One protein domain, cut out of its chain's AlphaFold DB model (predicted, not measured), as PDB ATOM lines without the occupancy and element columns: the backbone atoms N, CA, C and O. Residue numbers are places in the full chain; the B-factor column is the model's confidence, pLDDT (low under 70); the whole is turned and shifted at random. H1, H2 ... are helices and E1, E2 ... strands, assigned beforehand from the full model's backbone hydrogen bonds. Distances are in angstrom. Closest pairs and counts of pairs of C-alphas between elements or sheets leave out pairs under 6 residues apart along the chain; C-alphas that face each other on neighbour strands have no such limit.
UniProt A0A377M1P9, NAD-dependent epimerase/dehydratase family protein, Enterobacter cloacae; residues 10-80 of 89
ATOM      1  N   ALA A  10      20.895  29.480  -8.711       97.75
ATOM      2  CA  ALA A  10      19.806  30.429  -8.847       97.75
ATOM      3  C   ALA A  10      19.568  31.179  -7.536       97.75
ATOM      4  O   ALA A  10      19.329  30.566  -6.497       97.75
ATOM      5  N   LEU A  11      19.537  32.505  -7.614       97.38
ATOM      6  CA  LEU A  11      19.040  33.373  -6.555       97.38
ATOM      7  C   LEU A  11      17.582  33.739  -6.849       97.38
ATOM      8  O   LEU A  11      17.307  34.403  -7.848       97.38
ATOM      9  N   VAL A  12      16.636  33.305  -6.017       97.06
ATOM     10  CA  VAL A  12      15.196  33.489  -6.265       97.06
ATOM     11  C   VAL A  12      14.602  34.490  -5.281       97.06
ATOM     12  O   VAL A  12      14.356  34.168  -4.118       97.06
ATOM     13  N   ALA A  13      14.303  35.701  -5.753       94.94
ATOM     14  CA  ALA A  13      13.559  36.689  -4.982       94.94
ATOM     15  C   ALA A  13      12.072  36.330  -4.920       94.94
ATOM     16  O   ALA A  13      11.435  36.133  -5.957       94.94
ATOM     17  N   GLY A  14      11.513  36.255  -3.710       92.25
ATOM     18  CA  GLY A  14      10.122  35.845  -3.498       92.25
ATOM     19  C   GLY A  14       9.924  34.328  -3.501       92.25
ATOM     20  O   GLY A  14       8.837  33.863  -3.839       92.25
ATOM     21  N   ALA A  15      10.946  33.557  -3.114       93.94
ATOM     22  CA  ALA A  15      10.937  32.089  -3.153       93.94
ATOM     23  C   ALA A  15       9.771  31.442  -2.377       93.94
ATOM     24  O   ALA A  15       9.314  30.367  -2.746       93.94
ATOM     25  N   SER A  16       9.249  32.100  -1.337       90.69
ATOM     26  CA  SER A  16       8.107  31.616  -0.545       90.69
ATOM     27  C   SER A  16       6.727  31.986  -1.113       90.69
ATOM     28  O   SER A  16       5.713  31.558  -0.565       90.69
ATOM     29  N   GLY A  17       6.657  32.794  -2.176       89.94
ATOM     30  CA  GLY A  17       5.400  33.178  -2.823       89.94
ATOM     31  C   GLY A  17       4.833  32.077  -3.725       89.94
ATOM     32  O   GLY A  17       5.497  31.083  -4.004       89.94
ATOM     33  N   ILE A  18       3.615  32.273  -4.242       90.19
ATOM     34  CA  ILE A  18       2.932  31.282  -5.101       90.19
ATOM     35  C   ILE A  18       3.777  30.934  -6.340       90.19
ATOM     36  O   ILE A  18       4.030  29.762  -6.613       90.19
ATOM     37  N   VAL A  19       4.245  31.952  -7.071       92.25
ATOM     38  CA  VAL A  19       5.077  31.761  -8.271       92.25
ATOM     39  C   VAL A  19       6.474  31.268  -7.893       92.25
ATOM     40  O   VAL A  19       6.972  30.312  -8.490       92.25
ATOM     41  N   GLY A  20       7.086  31.879  -6.874       93.69
ATOM     42  CA  GLY A  20       8.428  31.530  -6.412       93.69
ATOM     43  C   GLY A  20       8.545  30.073  -5.972       93.69
ATOM     44  O   GLY A  20       9.487  29.395  -6.373       93.69
ATOM     45  N   ASN A  21       7.551  29.544  -5.255       94.44
ATOM     46  CA  ASN A  21       7.570  28.157  -4.791       94.44
ATOM     47  C   ASN A  21       7.640  27.168  -5.961       94.44
ATOM     48  O   ASN A  21       8.421  26.214  -5.935       94.44
ATOM     49  N   GLN A  22       6.853  27.408  -7.015       95.88
ATOM     50  CA  GLN A  22       6.864  26.525  -8.175       95.88
ATOM     51  C   GLN A  22       8.106  26.707  -9.050       95.88
ATOM     52  O   GLN A  22       8.585  25.741  -9.656       95.88
ATOM     53  N   LEU A  23       8.663  27.917  -9.087       96.50
ATOM     54  CA  LEU A  23       9.947  28.169  -9.723       96.50
ATOM     55  C   LEU A  23      11.068  27.387  -9.024       96.50
ATOM     56  O   LEU A  23      11.787  26.656  -9.699       96.50
ATOM     57  N   VAL A  24      11.163  27.459  -7.692       97.31
ATOM     58  CA  VAL A  24      12.139  26.695  -6.895       97.31
ATOM     59  C   VAL A  24      12.027  25.202  -7.201       97.31
ATOM     60  O   VAL A  24      13.013  24.585  -7.596       97.31
ATOM     61  N   LYS A  25      10.820  24.629  -7.119       97.00
ATOM     62  CA  LYS A  25      10.574  23.213  -7.453       97.00
ATOM     63  C   LYS A  25      11.054  22.851  -8.852       97.00
ATOM     64  O   LYS A  25      11.628  21.787  -9.069       97.00
ATOM     65  N   THR A  26      10.808  23.725  -9.821       96.81
ATOM     66  CA  THR A  26      11.211  23.498 -11.211       96.81
ATOM     67  C   THR A  26      12.730  23.531 -11.359       96.81
ATOM     68  O   THR A  26      13.291  22.626 -11.968       96.81
ATOM     69  N   LEU A  27      13.403  24.511 -10.756       96.75
ATOM     70  CA  LEU A  27      14.864  24.627 -10.775       96.75
ATOM     71  C   LEU A  27      15.537  23.409 -10.126       96.75
ATOM     72  O   LEU A  27      16.441  22.823 -10.721       96.75
ATOM     73  N   LEU A  28      15.029  22.959  -8.975       96.38
ATOM     74  CA  LEU A  28      15.520  21.756  -8.297       96.38
ATOM     75  C   LEU A  28      15.338  20.492  -9.152       96.38
ATOM     76  O   LEU A  28      16.263  19.690  -9.258       96.38
ATOM     77  N   ARG A  29      14.200  20.334  -9.849       96.56
ATOM     78  CA  ARG A  29      14.004  19.226 -10.813       96.56
ATOM     79  C   ARG A  29      15.025  19.238 -11.952       96.56
ATOM     80  O   ARG A  29      15.356  18.181 -12.482       96.56
ATOM     81  N   HIS A  30      15.527  20.413 -12.324       94.94
ATOM     82  CA  HIS A  30      16.589  20.573 -13.315       94.94
ATOM     83  C   HIS A  30      18.002  20.521 -12.713       94.94
ATOM     84  O   HIS A  30      18.955  20.840 -13.421       94.94
ATOM     85  N   GLN A  31      18.142  20.102 -11.448       94.75
ATOM     86  CA  GLN A  31      19.417  19.945 -10.734       94.75
ATOM     87  C   GLN A  31      20.176  21.263 -10.525       94.75
ATOM     88  O   GLN A  31      21.405  21.287 -10.490       94.75
ATOM     89  N   TRP A  32      19.450  22.375 -10.397       96.75
ATOM     90  CA  TRP A  32      20.048  23.649 -10.014       96.75
ATOM     91  C   TRP A  32      20.206  23.726  -8.499       96.75
ATOM     92  O   TRP A  32      19.340  23.265  -7.753       96.75
ATOM     93  N   GLU A  33      21.268  24.386  -8.054       96.62
ATOM     94  CA  GLU A  33      21.341  24.894  -6.691       96.62
ATOM     95  C   GLU A  33      20.467  26.147  -6.585       96.62
ATOM     96  O   GLU A  33      20.427  26.969  -7.505       96.62
ATOM     97  N   VAL A  34      19.731  26.284  -5.484       97.25
ATOM     98  CA  VAL A  34      18.785  27.386  -5.304       97.25
ATOM     99  C   VAL A  34      18.976  28.015  -3.933       97.25
ATOM    100  O   VAL A  34      18.937  27.329  -2.915       97.25
ATOM    101  N   ILE A  35      19.123  29.338  -3.924       97.31
ATOM    102  CA  ILE A  35      19.117  30.183  -2.733       97.31
ATOM    103  C   ILE A  35      17.895  31.095  -2.839       97.31
ATOM    104  O   ILE A  35      17.730  31.839  -3.808       97.31
ATOM    105  N   GLY A  36      16.999  31.010  -1.864       96.25
ATOM    106  CA  GLY A  36      15.778  31.801  -1.822       96.25
ATOM    107  C   GLY A  36      15.953  33.076  -1.006       96.25
ATOM    108  O   GLY A  36      16.611  33.076   0.031       96.25
ATOM    109  N   LEU A  37      15.316  34.157  -1.448       95.75
ATOM    110  CA  LEU A  37      15.213  35.408  -0.701       95.75
ATOM    111  C   LEU A  37      13.770  35.634  -0.252       95.75
ATOM    112  O   LEU A  37      12.825  35.471  -1.038       95.75
ATOM    113  N   SER A  38      13.602  36.050   1.000       91.81
ATOM    114  CA  SER A  38      12.308  36.423   1.572       91.81
ATOM    115  C   SER A  38      12.461  37.561   2.575       91.81
ATOM    116  O   SER A  38      13.418  37.594   3.339       91.81
ATOM    117  N   ARG A  39      11.463  38.446   2.644       90.38
ATOM    118  CA  ARG A  39      11.387  39.489   3.684       90.38
ATOM    119  C   ARG A  39      11.156  38.917   5.079       90.38
ATOM    120  O   ARG A  39      11.506  39.536   6.074       90.38
ATOM    121  N   GLN A  40      10.551  37.738   5.165       86.75
ATOM    122  CA  GLN A  40      10.276  37.063   6.432       86.75
ATOM    123  C   GLN A  40      11.279  35.936   6.647       86.75
ATOM    124  O   GLN A  40      11.662  35.251   5.698       86.75
ATOM    125  N   ALA A  41      11.712  35.745   7.892       84.50
ATOM    126  CA  ALA A  41      12.574  34.633   8.263       84.50
ATOM    127  C   ALA A  41      11.736  33.349   8.230       84.50
ATOM    128  O   ALA A  41      11.023  33.030   9.179       84.50
ATOM    129  N   VAL A  42      11.768  32.656   7.092       87.19
ATOM    130  CA  VAL A  42      10.985  31.444   6.838       87.19
ATOM    131  C   VAL A  42      11.874  30.370   6.233       87.19
ATOM    132  O   VAL A  42      12.766  30.664   5.437       87.19
ATOM    133  N   SER A  43      11.610  29.117   6.588       91.38
ATOM    134  CA  SER A  43      12.146  27.971   5.862       91.38
ATOM    135  C   SER A  43      11.345  27.742   4.578       91.38
ATOM    136  O   SER A  43      10.163  28.080   4.489       91.38
ATOM    137  N   HIS A  44      11.989  27.161   3.566       94.06
ATOM    138  CA  HIS A  44      11.301  26.729   2.356       94.06
ATOM    139  C   HIS A  44      10.973  25.227   2.446       94.06
ATOM    140  O   HIS A  44      11.838  24.462   2.876       94.06
ATOM    141  N   PRO A  45       9.787  24.767   1.998       91.75
ATOM    142  CA  PRO A  45       9.406  23.349   2.056       91.75
ATOM    143  C   PRO A  45      10.380  22.394   1.353       91.75
ATOM    144  O   PRO A  45      10.519  21.247   1.753       91.75
ATOM    145  N   GLU A  46      11.074  22.884   0.326       95.00
ATOM    146  CA  GLU A  46      12.069  22.116  -0.440       95.00
ATOM    147  C   GLU A  46      13.460  22.067   0.228       95.00
ATOM    148  O   GLU A  46      14.412  21.587  -0.377       95.00
ATOM    149  N   GLY A  47      13.616  22.611   1.441       94.62
ATOM    150  CA  GLY A  47      14.877  22.559   2.190       94.62
ATOM    151  C   GLY A  47      16.020  23.403   1.612       94.62
ATOM    152  O   GLY A  47      17.172  23.199   1.987       94.62
ATOM    153  N   ILE A  48      15.723  24.342   0.708       95.69
ATOM    154  CA  ILE A  48      16.724  25.255   0.139       95.69
ATOM    155  C   ILE A  48      17.225  26.268   1.174       95.69
ATOM    156  O   ILE A  48      16.515  26.605   2.128       95.69
ATOM    157  N   ALA A  49      18.425  26.805   0.947       95.19
ATOM    158  CA  ALA A  49      18.936  27.922   1.731       95.19
ATOM    159  C   ALA A  49      18.028  29.148   1.554       95.19
ATOM    160  O   ALA A  49      17.654  29.498   0.434       95.19
ATOM    161  N   MET A  50      17.686  29.799   2.664       95.69
ATOM    162  CA  MET A  50      16.848  30.996   2.685       95.69
ATOM    163  C   MET A  50      17.611  32.143   3.334       95.69
ATOM    164  O   MET A  50      18.125  32.002   4.443       95.69
ATOM    165  N   VAL A  51      17.649  33.284   2.656       95.12
ATOM    166  CA  VAL A  51      18.218  34.529   3.172       95.12
ATOM    167  C   VAL A  51      17.076  35.495   3.454       95.12
ATOM    168  O   VAL A  51      16.232  35.765   2.593       95.12
ATOM    169  N   ASN A  52      17.043  35.993   4.689       94.81
ATOM    170  CA  ASN A  52      16.141  37.066   5.066       94.81
ATOM    171  C   ASN A  52      16.687  38.393   4.530       94.81
ATOM    172  O   ASN A  52      17.827  38.736   4.837       94.81
ATOM    173  N   VAL A  53      15.903  39.090   3.710       92.75
ATOM    174  CA  VAL A  53      16.290  40.378   3.123       92.75
ATOM    175  C   VAL A  53      15.064  41.166   2.674       92.75
ATOM    176  O   VAL A  53      14.134  40.613   2.070       92.75
ATOM    177  N   ASP A  54      15.073  42.469   2.929       91.12
ATOM    178  CA  ASP A  54      14.210  43.435   2.271       91.12
ATOM    179  C   ASP A  54      14.886  44.010   1.025       91.12
ATOM    180  O   ASP A  54      15.777  44.853   1.086       91.12
ATOM    181  N   LEU A  55      14.421  43.558  -0.141       90.12
ATOM    182  CA  LEU A  55      14.930  44.004  -1.440       90.12
ATOM    183  C   LEU A  55      14.548  45.447  -1.793       90.12
ATOM    184  O   LEU A  55      15.021  45.961  -2.805       90.12
ATOM    185  N   LEU A  56      13.681  46.087  -1.003       89.56
ATOM    186  CA  LEU A  56      13.367  47.511  -1.136       89.56
ATOM    187  C   LEU A  56      14.311  48.399  -0.309       89.56
ATOM    188  O   LEU A  56      14.351  49.605  -0.536       89.56
ATOM    189  N   ASP A  57      15.089  47.819   0.610       91.56
ATOM    190  CA  ASP A  57      16.141  48.506   1.356       91.56
ATOM    191  C   ASP A  57      17.505  48.174   0.733       91.56
ATOM    192  O   ASP A  57      17.996  47.041   0.775       91.56
ATOM    193  N   ALA A  58      18.140  49.185   0.134       91.69
ATOM    194  CA  ALA A  58      19.429  49.029  -0.532       91.69
ATOM    195  C   ALA A  58      20.561  48.641   0.436       91.69
ATOM    196  O   ALA A  58      21.459  47.886   0.056       91.69
ATOM    197  N   GLN A  59      20.533  49.130   1.679       94.25
ATOM    198  CA  GLN A  59      21.556  48.821   2.675       94.25
ATOM    199  C   GLN A  59      21.376  47.400   3.218       94.25
ATOM    200  O   GLN A  59      22.366  46.676   3.371       94.25
ATOM    201  N   ASP A  60      20.133  46.980   3.465       92.38
ATOM    202  CA  ASP A  60      19.834  45.603   3.864       92.38
ATOM    203  C   ASP A  60      20.203  44.609   2.759       92.38
ATOM    204  O   ASP A  60      20.911  43.633   3.010       92.38
ATOM    205  N   SER A  61      19.838  44.923   1.514       93.31
ATOM    206  CA  SER A  61      20.201  44.131   0.338       93.31
ATOM    207  C   SER A  61      21.712  43.990   0.183       93.31
ATOM    208  O   SER A  61      22.217  42.878   0.037       93.31
ATOM    209  N   ALA A  62      22.459  45.095   0.258       93.69
ATOM    210  CA  ALA A  62      23.913  45.052   0.152       93.69
ATOM    211  C   ALA A  62      24.531  44.176   1.249       93.69
ATOM    212  O   ALA A  62      25.381  43.334   0.963       93.69
ATOM    213  N   ARG A  63      24.070  44.317   2.496       94.94
ATOM    214  CA  ARG A  63      24.553  43.516   3.625       94.94
ATOM    215  C   ARG A  63      24.249  42.029   3.433       94.94
ATOM    216  O   ARG A  63      25.171  41.218   3.491       94.94
ATOM    217  N   ALA A  64      22.988  41.677   3.197       92.44
ATOM    218  CA  ALA A  64      22.526  40.292   3.134       92.44
ATOM    219  C   ALA A  64      23.083  39.528   1.924       92.44
ATOM    220  O   ALA A  64      23.337  38.329   2.018       92.44
ATOM    221  N   LEU A  65      23.288  40.215   0.795       93.19
ATOM    222  CA  LEU A  65      23.755  39.589  -0.442       93.19
ATOM    223  C   LEU A  65      25.284  39.585  -0.581       93.19
ATOM    224  O   LEU A  65      25.803  38.805  -1.373       93.19
ATOM    225  N   SER A  66      26.011  40.402   0.192       92.94
ATOM    226  CA  SER A  66      27.479  40.516   0.100       92.94
ATOM    227  C   SER A  66      28.241  39.206   0.325       92.94
ATOM    228  O   SER A  66      29.336  39.035  -0.205       92.94
ATOM    229  N   SER A  67      27.675  38.285   1.106       88.44
ATOM    230  CA  SER A  67      28.274  36.983   1.414       88.44
ATOM    231  C   SER A  67      27.943  35.900   0.385       88.44
ATOM    232  O   SER A  67      28.515  34.811   0.447       88.44
ATOM    233  N   LEU A  68      27.029  36.168  -0.554       92.38
ATOM    234  CA  LEU A  68      26.643  35.211  -1.581       92.38
ATOM    235  C   LEU A  68      27.651  35.237  -2.729       92.38
ATOM    236  O   LEU A  68      27.918  36.272  -3.336       92.38
ATOM    237  N   SER A  69      28.175  34.066  -3.069       89.50
ATOM    238  CA  SER A  69      29.128  33.874  -4.161       89.50
ATOM    239  C   SER A  69      28.667  32.746  -5.076       89.50
ATOM    240  O   SER A  69      27.958  31.848  -4.636       89.50
ATOM    241  N   GLY A  70      29.083  32.767  -6.344       91.25
ATOM    242  CA  GLY A  70      28.779  31.681  -7.285       91.25
ATOM    243  C   GLY A  70      27.365  31.709  -7.877       91.25
ATOM    244  O   GLY A  70      27.041  30.833  -8.674       91.25
ATOM    245  N   ILE A  71      26.547  32.722  -7.557       95.12
ATOM    246  CA  ILE A  71      25.259  32.959  -8.223       95.12
ATOM    247  C   ILE A  71      25.498  33.160  -9.718       95.12
ATOM    248  O   ILE A  71      26.234  34.059 -10.121       95.12
ATOM    249  N   THR A  72      24.839  32.350 -10.545       95.88
ATOM    250  CA  THR A  72      24.911  32.487 -12.006       95.88
ATOM    251  C   THR A  72      23.649  33.094 -12.598       95.88
ATOM    252  O   THR A  72      23.705  33.656 -13.687       95.88
ATOM    253  N   HIS A  73      22.515  32.992 -11.899       96.25
ATOM    254  CA  HIS A  73      21.230  33.508 -12.365       96.25
ATOM    255  C   HIS A  73      20.430  34.103 -11.210       96.25
ATOM    256  O   HIS A  73      20.407  33.556 -10.109       96.25
ATOM    257  N   VAL A  74      19.710  35.186 -11.492       95.12
ATOM    258  CA  VAL A  74      18.766  35.804 -10.559       95.12
ATOM    259  C   VAL A  74      17.370  35.712 -11.161       95.12
ATOM    260  O   VAL A  74      17.158  36.095 -12.310       95.12
ATOM    261  N   PHE A  75      16.413  35.225 -10.378       95.38
ATOM    262  CA  PHE A  75      15.005  35.189 -10.740       95.38
ATOM    263  C   PHE A  75      14.214  36.084  -9.796       95.38
ATOM    264  O   PHE A  75      14.200  35.869  -8.583       95.38
ATOM    265  N   TYR A  76      13.521  37.073 -10.355       92.88
ATOM    266  CA  TYR A  76      12.706  37.996  -9.579       92.88
ATOM    267  C   TYR A  76      11.229  37.617  -9.673       92.88
ATOM    268  O   TYR A  76      10.571  37.876 -10.674       92.88
ATOM    269  N   SER A  77      10.714  36.977  -8.623       90.25
ATOM    270  CA  SER A  77       9.301  36.586  -8.492       90.25
ATOM    271  C   SER A  77       8.600  37.260  -7.307       90.25
ATOM    272  O   SER A  77       7.464  36.923  -6.972       90.25
ATOM    273  N   ALA A  78       9.277  38.212  -6.658       82.06
ATOM    274  CA  ALA A  78       8.704  39.005  -5.587       82.06
ATOM    275  C   ALA A  78       7.671  39.980  -6.167       82.06
ATOM    276  O   ALA A  78       7.943  40.704  -7.122       82.06
ATOM    277  N   TRP A  79       6.473  39.994  -5.588       72.19
ATOM    278  CA  TRP A  79       5.440  40.951  -5.962       72.19
ATOM    279  C   TRP A  79       5.608  42.234  -5.144       72.19
ATOM    280  O   TRP A  79       5.633  42.186  -3.910       72.19
ATOM    281  N   VAL A  80       5.699  43.375  -5.827       62.59
ATOM    282  CA  VAL A  80       5.657  44.707  -5.214       62.59
ATOM    283  C   VAL A  80       4.299  45.314  -5.544       62.59
ATOM    284  O   VAL A  80       3.884  45.321  -6.701       62.59
TER     285      VAL A  80
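What this domain is: This is residues 10 to 80 of the 89 residues of the protein "NAD-dependent epimerase/dehydratase family protein" of Enterobacter cloacae (UniProt A0A377M1P9). A small, parallel four-stranded sheet has helix H1 packed along one face, over its inner strands, while the shorter helix H2 sits at the other end of the domain and only grazes the sheet. H1 and H2 stay apart, and they are the named elements farthest from the mean of the C-alphas; E2 and E1 are nearest to it. The printed part has 71 residues, with two named helices and four named strands in the order E1, H1, E2, E3, H2, E4; the sheet runs E3, E2, E1, E4. The class is mixed, helices and strands. The whole is compact, with a radius of gyration of the C-alphas of 11.2 A and spans of 33 by 25 by 18 A.

Where its parts are: Strand E1, residues 10 to 13, begins at C-alpha 10 (19.806, 30.429, -8.847) and is 9.7 A long from first to last C-alpha. Helix H1, residues 18 to 29, is 17.3 A long and ends at C-alpha 29 (14.004, 19.226, -10.813). E2, residues 33 to 38, is the longest strand, 16.8 A. E3, residues 49 to 52, is 10.1 A long. Helix H2, residues 58 to 65, is 10.4 A long. E4, residues 73 to 76, is 10.0 A long and ends at C-alpha 76 (12.706, 37.996, -9.579).

How they stand to each other: E2 and E1 are the inner strands, parallel at 14 degrees, with N 12 and O 35 within hydrogen-bond range at 2.9 A. E4, an edge strand, is parallel to E1 at 17 degrees, with N 11 and O 73 at 2.8 A. E3, the other edge strand, is parallel to E2 at 23 degrees, with N 36 and O 49 at 2.8 A. From edge to edge the strands' lines turn by 51 degrees. H1 is on the sheet at a height of 9.3 A, forming two layers, a sheet with a helix on one face. It lies over E1 and only just over E2, on which 3 of its 12 C-alphas fall, and runs along the strands, at 7 degrees to E1 on the local plane. The closest C-alphas of H1 and E2, Val 24 and Val 34, are 6.9 A apart; those of E1 and H1, Val 12 and Gly 20, are 7.0 A apart. E1, H1 and E2 form a strand-helix-strand unit, two parallel neighbour strands with a helix between them along the chain, and its crossover is right-handed. E3, H2 and E4 form a split unit, with E2 and E1 between its strands in the sheet, also right-handed. H2 only grazes the sheet, with its residues 60 to 65; the closest C-alphas of E3 and H2, Val 51 and Ala 64, are 7.2 A apart. Every O i to N i+4 pair is within hydrogen-bond range in H2, and 7 of 8 are in H1.

The domain as a whole: The two C-alphas farthest apart, those of Arg 29 and Gln 59, are 33.4 A apart. The printed part has no cut and no long link. Mean pLDDT of the printed part is 92.7, and residue 80 is under 70.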